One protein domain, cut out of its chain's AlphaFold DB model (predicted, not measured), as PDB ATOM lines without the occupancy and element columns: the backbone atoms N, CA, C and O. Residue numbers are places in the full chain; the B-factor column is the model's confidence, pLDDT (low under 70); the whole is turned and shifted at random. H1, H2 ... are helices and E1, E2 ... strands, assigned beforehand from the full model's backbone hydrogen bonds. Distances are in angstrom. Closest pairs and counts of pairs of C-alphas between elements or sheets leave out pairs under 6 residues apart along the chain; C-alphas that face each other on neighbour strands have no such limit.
ATOM      1  N   GLU A   9     -13.537  55.771 -51.643       92.38
ATOM      2  CA  GLU A   9     -12.540  56.515 -52.422       92.38
ATOM      3  C   GLU A   9     -12.021  55.692 -53.596       92.38
ATOM      4  O   GLU A   9     -11.799  56.196 -54.697       92.38
ATOM      5  N   ARG A  10     -11.790  54.403 -53.340       89.44
ATOM      6  CA  ARG A  10     -11.270  53.460 -54.320       89.44
ATOM      7  C   ARG A  10     -11.764  52.065 -53.992       89.44
ATOM      8  O   ARG A  10     -11.956  51.716 -52.831       89.44
ATOM      9  N   PHE A  11     -11.919  51.249 -55.024       89.88
ATOM     10  CA  PHE A  11     -12.138  49.825 -54.862       89.88
ATOM     11  C   PHE A  11     -11.342  49.024 -55.886       89.88
ATOM     12  O   PHE A  11     -10.975  49.524 -56.952       89.88
ATOM     13  N   SER A  12     -11.065  47.771 -55.550       89.50
ATOM     14  CA  SER A  12     -10.414  46.814 -56.443       89.50
ATOM     15  C   SER A  12     -10.809  45.396 -56.072       89.50
ATOM     16  O   SER A  12     -10.975  45.096 -54.892       89.50
ATOM     17  N   LEU A  13     -10.900  44.517 -57.063       88.25
ATOM     18  CA  LEU A  13     -11.039  43.087 -56.830       88.25
ATOM     19  C   LEU A  13      -9.645  42.455 -56.788       88.25
ATOM     20  O   LEU A  13      -8.836  42.688 -57.686       88.25
ATOM     21  N   ARG A  14      -9.358  41.682 -55.741       88.31
ATOM     22  CA  ARG A  14      -8.112  40.928 -55.585       88.31
ATOM     23  C   ARG A  14      -8.424  39.449 -55.449       88.31
ATOM     24  O   ARG A  14      -9.268  39.069 -54.647       88.31
ATOM     25  N   GLU A  15      -7.701  38.623 -56.190       86.69
ATOM     26  CA  GLU A  15      -7.723  37.176 -56.006       86.69
ATOM     27  C   GLU A  15      -6.688  36.781 -54.951       86.69
ATOM     28  O   GLU A  15      -5.484  36.981 -55.121       86.69
ATOM     29  N   ASP A  16      -7.170  36.242 -53.836       79.88
ATOM     30  CA  ASP A  16      -6.347  35.704 -52.766       79.88
ATOM     31  C   ASP A  16      -6.251  34.179 -52.928       79.88
ATOM     32  O   ASP A  16      -7.230  33.443 -52.770       79.88
ATOM     33  N   TYR A  17      -5.050  33.689 -53.240       74.94
ATOM     34  CA  TYR A  17      -4.749  32.258 -53.297       74.94
ATOM     35  C   TYR A  17      -4.312  31.779 -51.913       74.94
ATOM     36  O   TYR A  17      -3.127  31.763 -51.587       74.94
ATOM     37  N   SER A  18      -5.279  31.423 -51.071       64.56
ATOM     38  CA  SER A  18      -5.012  30.972 -49.701       64.56
ATOM     39  C   SER A  18      -4.470  29.540 -49.621       64.56
ATOM     40  O   SER A  18      -3.690  29.256 -48.715       64.56
ATOM     41  N   VAL A  19      -4.832  28.642 -50.552       64.06
ATOM     42  CA  VAL A  19      -4.396  27.231 -50.551       64.06
ATOM     43  C   VAL A  19      -4.265  26.691 -51.983       64.06
ATOM     44  O   VAL A  19      -5.110  26.947 -52.839       64.06
ATOM     45  N   ARG A  20      -3.210  25.908 -52.257       60.59
ATOM     46  CA  ARG A  20      -3.045  25.188 -53.534       60.59
ATOM     47  C   ARG A  20      -4.206  24.200 -53.730       60.59
ATOM     48  O   ARG A  20      -4.314  23.243 -52.974       60.59
ATOM     49  N   GLY A  21      -5.010  24.400 -54.775       62.31
ATOM     50  CA  GLY A  21      -6.092  23.487 -55.173       62.31
ATOM     51  C   GLY A  21      -7.504  23.942 -54.789       62.31
ATOM     52  O   GLY A  21      -8.466  23.336 -55.253       62.31
ATOM     53  N   GLU A  22      -7.646  25.017 -54.012       71.38
ATOM     54  CA  GLU A  22      -8.947  25.645 -53.755       71.38
ATOM     55  C   GLU A  22      -9.252  26.750 -54.773       71.38
ATOM     56  O   GLU A  22      -8.351  27.298 -55.417       71.38
ATOM     57  N   ARG A  23     -10.543  27.078 -54.934       71.56
ATOM     58  CA  ARG A  23     -10.948  28.231 -55.747       71.56
ATOM     59  C   ARG A  23     -10.363  29.510 -55.129       71.56
ATOM     60  O   ARG A  23     -10.411  29.644 -53.905       71.56
ATOM     61  N   PRO A  24      -9.838  30.444 -55.942       76.69
ATOM     62  CA  PRO A  24      -9.326  31.707 -55.430       76.69
ATOM     63  C   PRO A  24     -10.422  32.451 -54.662       76.69
ATOM     64  O   PRO A  24     -11.572  32.521 -55.106       76.69
ATOM     65  N   ILE A  25     -10.067  33.008 -53.503       83.00
ATOM     66  CA  ILE A  25     -10.961  33.897 -52.766       83.00
ATOM     67  C   ILE A  25     -10.975  35.223 -53.518       83.00
ATOM     68  O   ILE A  25      -9.953  35.900 -53.611       83.00
ATOM     69  N   GLN A  26     -12.130  35.601 -54.051       86.50
ATOM     70  CA  GLN A  26     -12.307  36.916 -54.645       86.50
ATOM     71  C   GLN A  26     -12.615  37.921 -53.532       86.50
ATOM     72  O   GLN A  26     -13.703  37.917 -52.953       86.50
ATOM     73  N   THR A  27     -11.636  38.762 -53.211       88.62
ATOM     74  CA  THR A  27     -11.735  39.799 -52.186       88.62
ATOM     75  C   THR A  27     -12.000  41.150 -52.835       88.62
ATOM     76  O   THR A  27     -11.156  41.679 -53.560       88.62
ATOM     77  N   LEU A  28     -13.150  41.749 -52.541       89.06
ATOM     78  CA  LEU A  28     -13.399  43.154 -52.832       89.06
ATOM     79  C   LEU A  28     -12.692  44.005 -51.776       89.06
ATOM     80  O   LEU A  28     -13.057  43.998 -50.604       89.06
ATOM     81  N   VAL A  29     -11.670  44.740 -52.197       90.88
ATOM     82  CA  VAL A  29     -10.963  45.707 -51.358       90.88
ATOM     83  C   VAL A  29     -11.604  47.073 -51.558       90.88
ATOM     84  O   VAL A  29     -11.698  47.548 -52.690       90.88
ATOM     85  N   VAL A  30     -12.020  47.700 -50.463       91.94
ATOM     86  CA  VAL A  30     -12.629  49.030 -50.426       91.94
ATOM     87  C   VAL A  30     -11.755  49.939 -49.581       91.94
ATOM     88  O   VAL A  30     -11.508  49.666 -48.411       91.94
ATOM     89  N   GLU A  31     -11.296  51.035 -50.168       92.56
ATOM     90  CA  GLU A  31     -10.564  52.080 -49.469       92.56
ATOM     91  C   GLU A  31     -11.512  53.233 -49.128       92.56
ATOM     92  O   GLU A  31     -12.205  53.768 -49.998       92.56
ATOM     93  N   THR A  32     -11.531  53.621 -47.856       91.19
ATOM     94  CA  THR A  32     -12.422  54.654 -47.319       91.19
ATOM     95  C   THR A  32     -11.665  55.657 -46.451       91.19
ATOM     96  O   THR A  32     -10.645  55.332 -45.840       91.19
ATOM     97  N   ARG A  33     -12.150  56.903 -46.386       88.44
ATOM     98  CA  ARG A  33     -11.681  57.898 -45.403       88.44
ATOM     99  C   ARG A  33     -12.369  57.758 -44.050       88.44
ATOM    100  O   ARG A  33     -11.904  58.361 -43.084       88.44
ATOM    101  N   VAL A  34     -13.442  56.977 -43.982       88.44
ATOM    102  CA  VAL A  34     -14.200  56.783 -42.754       88.44
ATOM    103  C   VAL A  34     -13.331  56.034 -41.746       88.44
ATOM    104  O   VAL A  34     -12.718  55.018 -42.098       88.44
ATOM    105  N   PRO A  35     -13.231  56.519 -40.497       86.12
ATOM    106  CA  PRO A  35     -12.483  55.832 -39.459       86.12
ATOM    107  C   PRO A  35     -12.985  54.399 -39.260       86.12
ATOM    108  O   PRO A  35     -14.128  54.169 -38.880       86.12
ATOM    109  N   ILE A  36     -12.102  53.427 -39.487       86.56
ATOM    110  CA  ILE A  36     -12.411  52.017 -39.243       86.56
ATOM    111  C   ILE A  36     -12.345  51.764 -37.730       86.56
ATOM    112  O   ILE A  36     -11.298  52.024 -37.117       86.56
ATOM    113  N   PRO A  37     -13.413  51.241 -37.105       81.38
ATOM    114  CA  PRO A  37     -13.420  50.970 -35.676       81.38
ATOM    115  C   PRO A  37     -12.386  49.892 -35.324       81.38
ATOM    116  O   PRO A  37     -12.271  48.849 -35.970       81.38
ATOM    117  N   ARG A  38     -11.610  50.142 -34.262       72.38
ATOM    118  CA  ARG A  38     -10.537  49.235 -33.802       72.38
ATOM    119  C   ARG A  38     -11.061  47.987 -33.087       72.38
ATOM    120  O   ARG A  38     -10.328  47.010 -32.953       72.38
ATOM    121  N   LYS A  39     -12.295  48.029 -32.582       67.19
ATOM    122  CA  LYS A  39     -12.956  46.923 -31.880       67.19
ATOM    123  C   LYS A  39     -14.166  46.469 -32.691       67.19
ATOM    124  O   LYS A  39     -14.839  47.286 -33.298       67.19
ATOM    125  N   ARG A  40     -14.464  45.165 -32.660       60.06
ATOM    126  CA  ARG A  40     -15.653  44.568 -33.309       60.06
ATOM    127  C   ARG A  40     -16.988  44.993 -32.680       60.06
ATOM    128  O   ARG A  40     -18.039  44.563 -33.140       60.06
ATOM    129  N   THR A  41     -16.961  45.760 -31.596       58.56
ATOM    130  CA  THR A  41     -18.162  46.305 -30.971       58.56
ATOM    131  C   THR A  41     -18.648  47.496 -31.780       58.56
ATOM    132  O   THR A  41     -18.039  48.558 -31.729       58.56
ATOM    133  N   TYR A  42     -19.769  47.300 -32.478       59.34
ATOM    134  CA  TYR A  42     -20.475  48.331 -33.246       59.34
ATOM    135  C   TYR A  42     -20.872  49.562 -32.409       59.34
ATOM    136  O   TYR A  42     -21.088  50.627 -32.957       59.34
ATOM    137  N   ALA A  43     -20.895  49.448 -31.078       58.28
ATOM    138  CA  ALA A  43     -21.302  50.523 -30.171       58.28
ATOM    139  C   ALA A  43     -20.452  51.812 -30.249       58.28
ATOM    140  O   ALA A  43     -20.939  52.861 -29.844       58.28
ATOM    141  N   ASP A  44     -19.214  51.742 -30.755       60.84
ATOM    142  CA  ASP A  44     -18.324  52.905 -30.932       60.84
ATOM    143  C   ASP A  44     -18.117  53.266 -32.418       60.84
ATOM    144  O   ASP A  44     -17.197  54.011 -32.774       60.84
ATOM    145  N   THR A  45     -18.919  52.684 -33.305       73.25
ATOM    146  CA  THR A  45     -18.818  52.890 -34.745       73.25
ATOM    147  C   THR A  45     -19.563  54.165 -35.136       73.25
ATOM    148  O   THR A  45     -20.668  54.425 -34.673       73.25
ATOM    149  N   SER A  46     -18.961  55.001 -35.982       83.88
ATOM    150  CA  SER A  46     -19.666  56.163 -36.529       83.88
ATOM    151  C   SER A  46     -20.790  55.707 -37.454       83.88
ATOM    152  O   SER A  46     -20.550  54.809 -38.258       83.88
ATOM    153  N   GLN A  47     -21.937  56.392 -37.436       85.75
ATOM    154  CA  GLN A  47     -23.052  56.128 -38.359       85.75
ATOM    155  C   GLN A  47     -22.583  56.003 -39.819       85.75
ATOM    156  O   GLN A  47     -22.943  55.063 -40.506       85.75
ATOM    157  N   GLU A  48     -21.667  56.871 -40.255       86.75
ATOM    158  CA  GLU A  48     -21.110  56.837 -41.615       86.75
ATOM    159  C   GLU A  48     -20.403  55.509 -41.968       86.75
ATOM    160  O   GLU A  48     -20.387  55.085 -43.122       86.75
ATOM    161  N   PHE A  49     -19.806  54.834 -40.982       87.62
ATOM    162  CA  PHE A  49     -19.185  53.526 -41.193       87.62
ATOM    163  C   PHE A  49     -20.235  52.417 -41.217       87.62
ATOM    164  O   PHE A  49     -20.079  51.468 -41.981       87.62
ATOM    165  N   GLU A  50     -21.286  52.525 -40.403       87.12
ATOM    166  CA  GLU A  50     -22.417  51.594 -40.442       87.12
ATOM    167  C   GLU A  50     -23.113  51.656 -41.804       87.12
ATOM    168  O   GLU A  50     -23.228  50.627 -42.462       87.12
ATOM    169  N   ASP A  51     -23.415  52.861 -42.293       88.81
ATOM    170  CA  ASP A  51     -24.024  53.085 -43.609       88.81
ATOM    171  C   ASP A  51     -23.156  52.496 -44.740       88.81
ATOM    172  O   ASP A  51     -23.656  51.844 -45.661       88.81
ATOM    173  N   LEU A  52     -21.828  52.658 -44.646       89.31
ATOM    174  CA  LEU A  52     -20.881  52.047 -45.580       89.31
ATOM    175  C   LEU A  52     -20.933  50.512 -45.525       89.31
ATOM    176  O   LEU A  52     -20.895  49.858 -46.569       89.31
ATOM    177  N   VAL A  53     -20.975  49.920 -44.329       86.94
ATOM    178  CA  VAL A  53     -21.040  48.461 -44.158       86.94
ATOM    179  C   VAL A  53     -22.360  47.906 -44.683       86.94
ATOM    180  O   VAL A  53     -22.342  46.876 -45.362       86.94
ATOM    181  N   ASP A  54     -23.476  48.583 -44.430       86.69
ATOM    182  CA  ASP A  54     -24.795  48.186 -44.918       86.69
ATOM    183  C   ASP A  54     -24.841  48.232 -46.445       86.69
ATOM    184  O   ASP A  54     -25.158  47.222 -47.079       86.69
ATOM    185  N   TYR A  55     -24.370  49.326 -47.053       88.31
ATOM    186  CA  TYR A  55     -24.245  49.434 -48.508       88.31
ATOM    187  C   TYR A  55     -23.402  48.300 -49.110       88.31
ATOM    188  O   TYR A  55     -23.797  47.650 -50.080       88.31
ATOM    189  N   LEU A  56     -22.228  48.021 -48.535       86.69
ATOM    190  CA  LEU A  56     -21.353  46.954 -49.031       86.69
ATOM    191  C   LEU A  56     -21.958  45.560 -48.811       86.69
ATOM    192  O   LEU A  56     -21.702  44.644 -49.600       86.69
ATOM    193  N   THR A  57     -22.779  45.397 -47.772       82.88
ATOM    194  CA  THR A  57     -23.528  44.166 -47.505       82.88
ATOM    195  C   THR A  57     -24.615  43.958 -48.554       82.88
ATOM    196  O   THR A  57     -24.691  42.862 -49.113       82.88
ATOM    197  N   GLU A  58     -25.392  44.987 -48.891       84.31
ATOM    198  CA  GLU A  58     -26.386  44.940 -49.973       84.31
ATOM    199  C   GLU A  58     -25.736  44.603 -51.314       84.31
ATOM    200  O   GLU A  58     -26.184  43.698 -52.023       84.31
ATOM    201  N   VAL A  59     -24.615  45.262 -51.629       81.88
ATOM    202  CA  VAL A  59     -23.830  44.955 -52.828       81.88
ATOM    203  C   VAL A  59     -23.429  43.481 -52.830       81.88
ATOM    204  O   VAL A  59     -23.637  42.807 -53.833       81.88
ATOM    205  N   SER A  60     -22.939  42.947 -51.707       78.06
ATOM    206  CA  SER A  60     -22.540  41.536 -51.609       78.06
ATOM    207  C   SER A  60     -23.687  40.537 -51.785       78.06
ATOM    208  O   SER A  60     -23.434  39.375 -52.090       78.06
ATOM    209  N   GLN A  61     -24.938  40.946 -51.569       75.75
ATOM    210  CA  GLN A  61     -26.112  40.091 -51.761       75.75
ATOM    211  C   GLN A  61     -26.641  40.138 -53.197       75.75
ATOM    212  O   GLN A  61     -27.409  39.263 -53.590       75.75
ATOM    213  N   SER A  62     -26.210  41.117 -53.993       75.12
ATOM    214  CA  SER A  62     -26.609  41.242 -55.389       75.12
ATOM    215  C   SER A  62     -26.077  40.077 -56.229       75.12
ATOM    216  O   SER A  62     -24.893  39.736 -56.161       75.12
ATOM    217  N   GLU A  63     -26.930  39.513 -57.090       65.00
ATOM    218  CA  GLU A  63     -26.574  38.440 -58.036       65.00
ATOM    219  C   GLU A  63     -25.479  38.853 -59.038       65.00
ATOM    220  O   GLU A  63     -24.863  38.006 -59.680       65.00
ATOM    221  N   PHE A  64     -25.185  40.151 -59.136       63.62
ATOM    222  CA  PHE A  64     -24.150  40.710 -60.005       63.62
ATOM    223  C   PHE A  64     -22.761  40.803 -59.345       63.62
ATOM    224  O   PHE A  64     -21.870  41.446 -59.905       63.62
ATOM    225  N   THR A  65     -22.562  40.218 -58.154       68.75
ATOM    226  CA  THR A  65     -21.283  40.293 -57.427       68.75
ATOM    227  C   THR A  65     -20.544  38.963 -57.344       68.75
ATOM    228  O   THR A  65     -21.032  37.976 -56.799       68.75
ATOM    229  N   GLU A  66     -19.316  38.968 -57.865       74.56
ATOM    230  CA  GLU A  66     -18.462  37.779 -57.988       74.56
ATOM    231  C   GLU A  66     -17.558  37.543 -56.756       74.56
ATOM    232  O   GLU A  66     -16.922  36.499 -56.633       74.56
ATOM    233  N   PHE A  67     -17.532  38.473 -55.791       81.69
ATOM    234  CA  PHE A  67     -16.643  38.392 -54.628       81.69
ATOM    235  C   PHE A  67     -17.222  37.581 -53.455       81.69
ATOM    236  O   PHE A  67     -18.421  37.597 -53.167       81.69
ATOM    237  N   THR A  68     -16.342  36.896 -52.723       81.12
ATOM    238  CA  THR A  68     -16.671  36.078 -51.541       81.12
ATOM    239  C   THR A  68     -16.231  36.726 -50.228       81.12
ATOM    240  O   THR A  68     -16.716  36.366 -49.151       81.12
ATOM    241  N   ARG A  69     -15.334  37.711 -50.303       86.38
ATOM    242  CA  ARG A  69     -14.766  38.417 -49.153       86.38
ATOM    243  C   ARG A  69     -14.739  39.921 -49.399       86.38
ATOM    244  O   ARG A  69     -14.525  40.365 -50.520       86.38
ATOM    245  N   LEU A  70     -14.924  40.696 -48.341       87.88
ATOM    246  CA  LEU A  70     -14.831  42.149 -48.337       87.88
ATOM    247  C   LEU A  70     -13.717  42.576 -47.377       87.88
ATOM    248  O   LEU A  70     -13.626  42.094 -46.244       87.88
ATOM    249  N   GLU A  71     -12.869  43.489 -47.828       90.50
ATOM    250  CA  GLU A  71     -11.796  44.073 -47.038       90.50
ATOM    251  C   GLU A  71     -11.892  45.600 -47.078       90.50
ATOM    252  O   GLU A  71     -11.663  46.217 -48.114       90.50
ATOM    253  N   ILE A  72     -12.206  46.214 -45.940       90.44
ATOM    254  CA  ILE A  72     -12.318  47.665 -45.779       90.44
ATOM    255  C   ILE A  72     -10.992  48.193 -45.225       90.44
ATOM    256  O   ILE A  72     -10.514  47.736 -44.184       90.44
ATOM    257  N   ARG A  73     -10.386  49.150 -45.925       91.31
ATOM    258  CA  ARG A  73      -9.071  49.738 -45.640       91.31
ATOM    259  C   ARG A  73      -9.147  51.256 -45.534       91.31
ATOM    260  O   ARG A  73      -9.978  51.871 -46.198       91.31
ATOM    261  N   PRO A  74      -8.254  51.882 -44.756       89.94
ATOM    262  CA  PRO A  74      -8.104  53.325 -44.813       89.94
ATOM    263  C   PRO A  74      -7.524  53.729 -46.178       89.94
ATOM    264  O   PRO A  74      -6.541  53.146 -46.629       89.94
ATOM    265  N   TYR A  75      -8.085  54.756 -46.815       84.94
ATOM    266  CA  TYR A  75      -7.553  55.335 -48.059       84.94
ATOM    267  C   TYR A  75      -6.170  55.974 -47.851       84.94
ATOM    268  O   TYR A  75      -5.343  56.024 -48.759       84.94
ATOM    269  N   LYS A  76      -5.896  56.458 -46.631       78.25
ATOM    270  CA  LYS A  76      -4.599  56.988 -46.185       78.25
ATOM    271  C   LYS A  76      -4.403  56.681 -44.695       78.25
ATOM    272  O   LYS A  76      -5.334  56.848 -43.914       78.25
ATOM    273  N   GLY A  77      -3.194  56.279 -44.297       67.88
ATOM    274  CA  GLY A  77      -2.834  55.978 -42.900       67.88
ATOM    275  C   GLY A  77      -2.587  54.489 -42.620       67.88
ATOM    276  O   GLY A  77      -2.749  53.648 -43.498       67.88
ATOM    277  N   SER A  78      -2.167  54.163 -41.392       61.66
ATOM    278  CA  SER A  78      -1.762  52.805 -40.977       61.66
ATOM    279  C   SER A  78      -2.792  52.113 -40.071       61.66
ATOM    280  O   SER A  78      -2.429  51.496 -39.065       61.66
ATOM    281  N   SER A  79      -4.084  52.252 -40.367       69.19
ATOM    282  CA  SER A  79      -5.125  51.526 -39.628       69.19
ATOM    283  C   SER A  79      -5.246  50.093 -40.134       69.19
ATOM    284  O   SER A  79      -5.141  49.833 -41.333       69.19
ATOM    285  N   THR A  80      -5.485  49.162 -39.213       78.69
ATOM    286  CA  THR A  80      -5.717  47.757 -39.547       78.69
ATOM    287  C   THR A  80      -6.970  47.627 -40.420       78.69
ATOM    288  O   THR A  80      -7.997  48.213 -40.070       78.69
ATOM    289  N   PRO A  81      -6.921  46.872 -41.532       84.62
ATOM    290  CA  PRO A  81      -8.108  46.593 -42.330       84.62
ATOM    291  C   PRO A  81      -9.170  45.841 -41.528       84.62
ATOM    292  O   PRO A  81      -8.851  44.987 -40.696       84.62
ATOM    293  N   MET A  82     -10.437  46.103 -41.843       86.31
ATOM    294  CA  MET A  82     -11.549  45.270 -41.405       86.31
ATOM    295  C   MET A  82     -11.896  44.262 -42.494       86.31
ATOM    296  O   MET A  82     -11.992  44.602 -43.669       86.31
ATOM    297  N   ILE A  83     -12.101  43.012 -42.092       85.56
ATOM    298  CA  ILE A  83     -12.405  41.919 -43.008       85.56
ATOM    299  C   ILE A  83     -13.778  41.364 -42.673       85.56
ATOM    300  O   ILE A  83     -14.009  40.913 -41.547       85.56
ATOM    301  N   LEU A  84     -14.651  41.348 -43.674       83.00
ATOM    302  CA  LEU A  84     -15.986  40.778 -43.611       83.00
ATOM    303  C   LEU A  84     -16.069  39.644 -44.635       83.00
ATOM    304  O   LEU A  84     -15.788  39.825 -45.816       83.00
ATOM    305  N   ASN A  85     -16.422  38.447 -44.178       79.44
ATOM    306  CA  ASN A  85     -16.694  37.333 -45.080       79.44
ATOM    307  C   ASN A  85     -18.171  37.374 -45.450       79.44
ATOM    308  O   ASN A  85     -19.014  37.588 -44.571       79.44
ATOM    309  N   ARG A  86     -18.494  37.111 -46.718       71.38
ATOM    310  CA  ARG A  86     -19.885  36.874 -47.095       71.38
ATOM    311  C   ARG A  86     -20.361  35.672 -46.283       71.38
ATOM    312  O   ARG A  86     -19.716  34.621 -46.287       71.38
TER     313      ARG A  86
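AT A GLANCE: This is residues 9 to 86 of the 91 residues of an uncharacterized protein of Rhodospirillaceae bacterium (UniProt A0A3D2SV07). A strongly twisted sheet of four strands has one helix, H1, along one face and the other face bare, making two layers. The printed part has 78 residues, with E1, E2, H1, E3 and E4 in that order. The sheet, E1 E2 E3 E4, is mixed; the class is mixed, helices and strands. The whole is compact, radius of gyration of the C-alphas 13.1 A, spanning 40 by 28 by 24 A.

IN THESE COORDINATES: E1, residues 9 to 16, 21.7 A, begins at C-alpha 9 (-12.540, 56.515, -52.422). E2 is residues 25 to 32, 21.5 A; H1 47 to 61, 21.1 A; E3 69 to 74, 16.9 A. E4, residues 82 to 85, 10.1 A, ends at C-alpha 85 (-16.694, 37.333, -45.080).

HOW THE PARTS SIT: Hairpin E1 and E2 is antiparallel, 161 degrees; N 12 and O 29, 2.9 A, are within hydrogen-bond range, as are N 30 and O 71, 2.8 A, between parallel E2 and E3, 26 degrees. E2, H1 and E3 form a strand-helix-strand unit, parallel neighbours with a helix between, its crossover right-handed. Hairpin E3 and E4 is antiparallel, 169 degrees, with N 70 and O 84 at 2.8 A. H1 is on the sheet, height 9.2 A, over E3, along the strands at 27 degrees on the local plane; its every O i to N i+4 pair is within range.

THE WHOLE: The C-alphas farthest apart, of Gly 21 and Gln 47, are 40.4 A apart. The printed part has no cut; link E2 to H1 is long. The pLDDT is under 70 at residues 18 to 21, 39 to 44, 63 to 65 and 77 to 79.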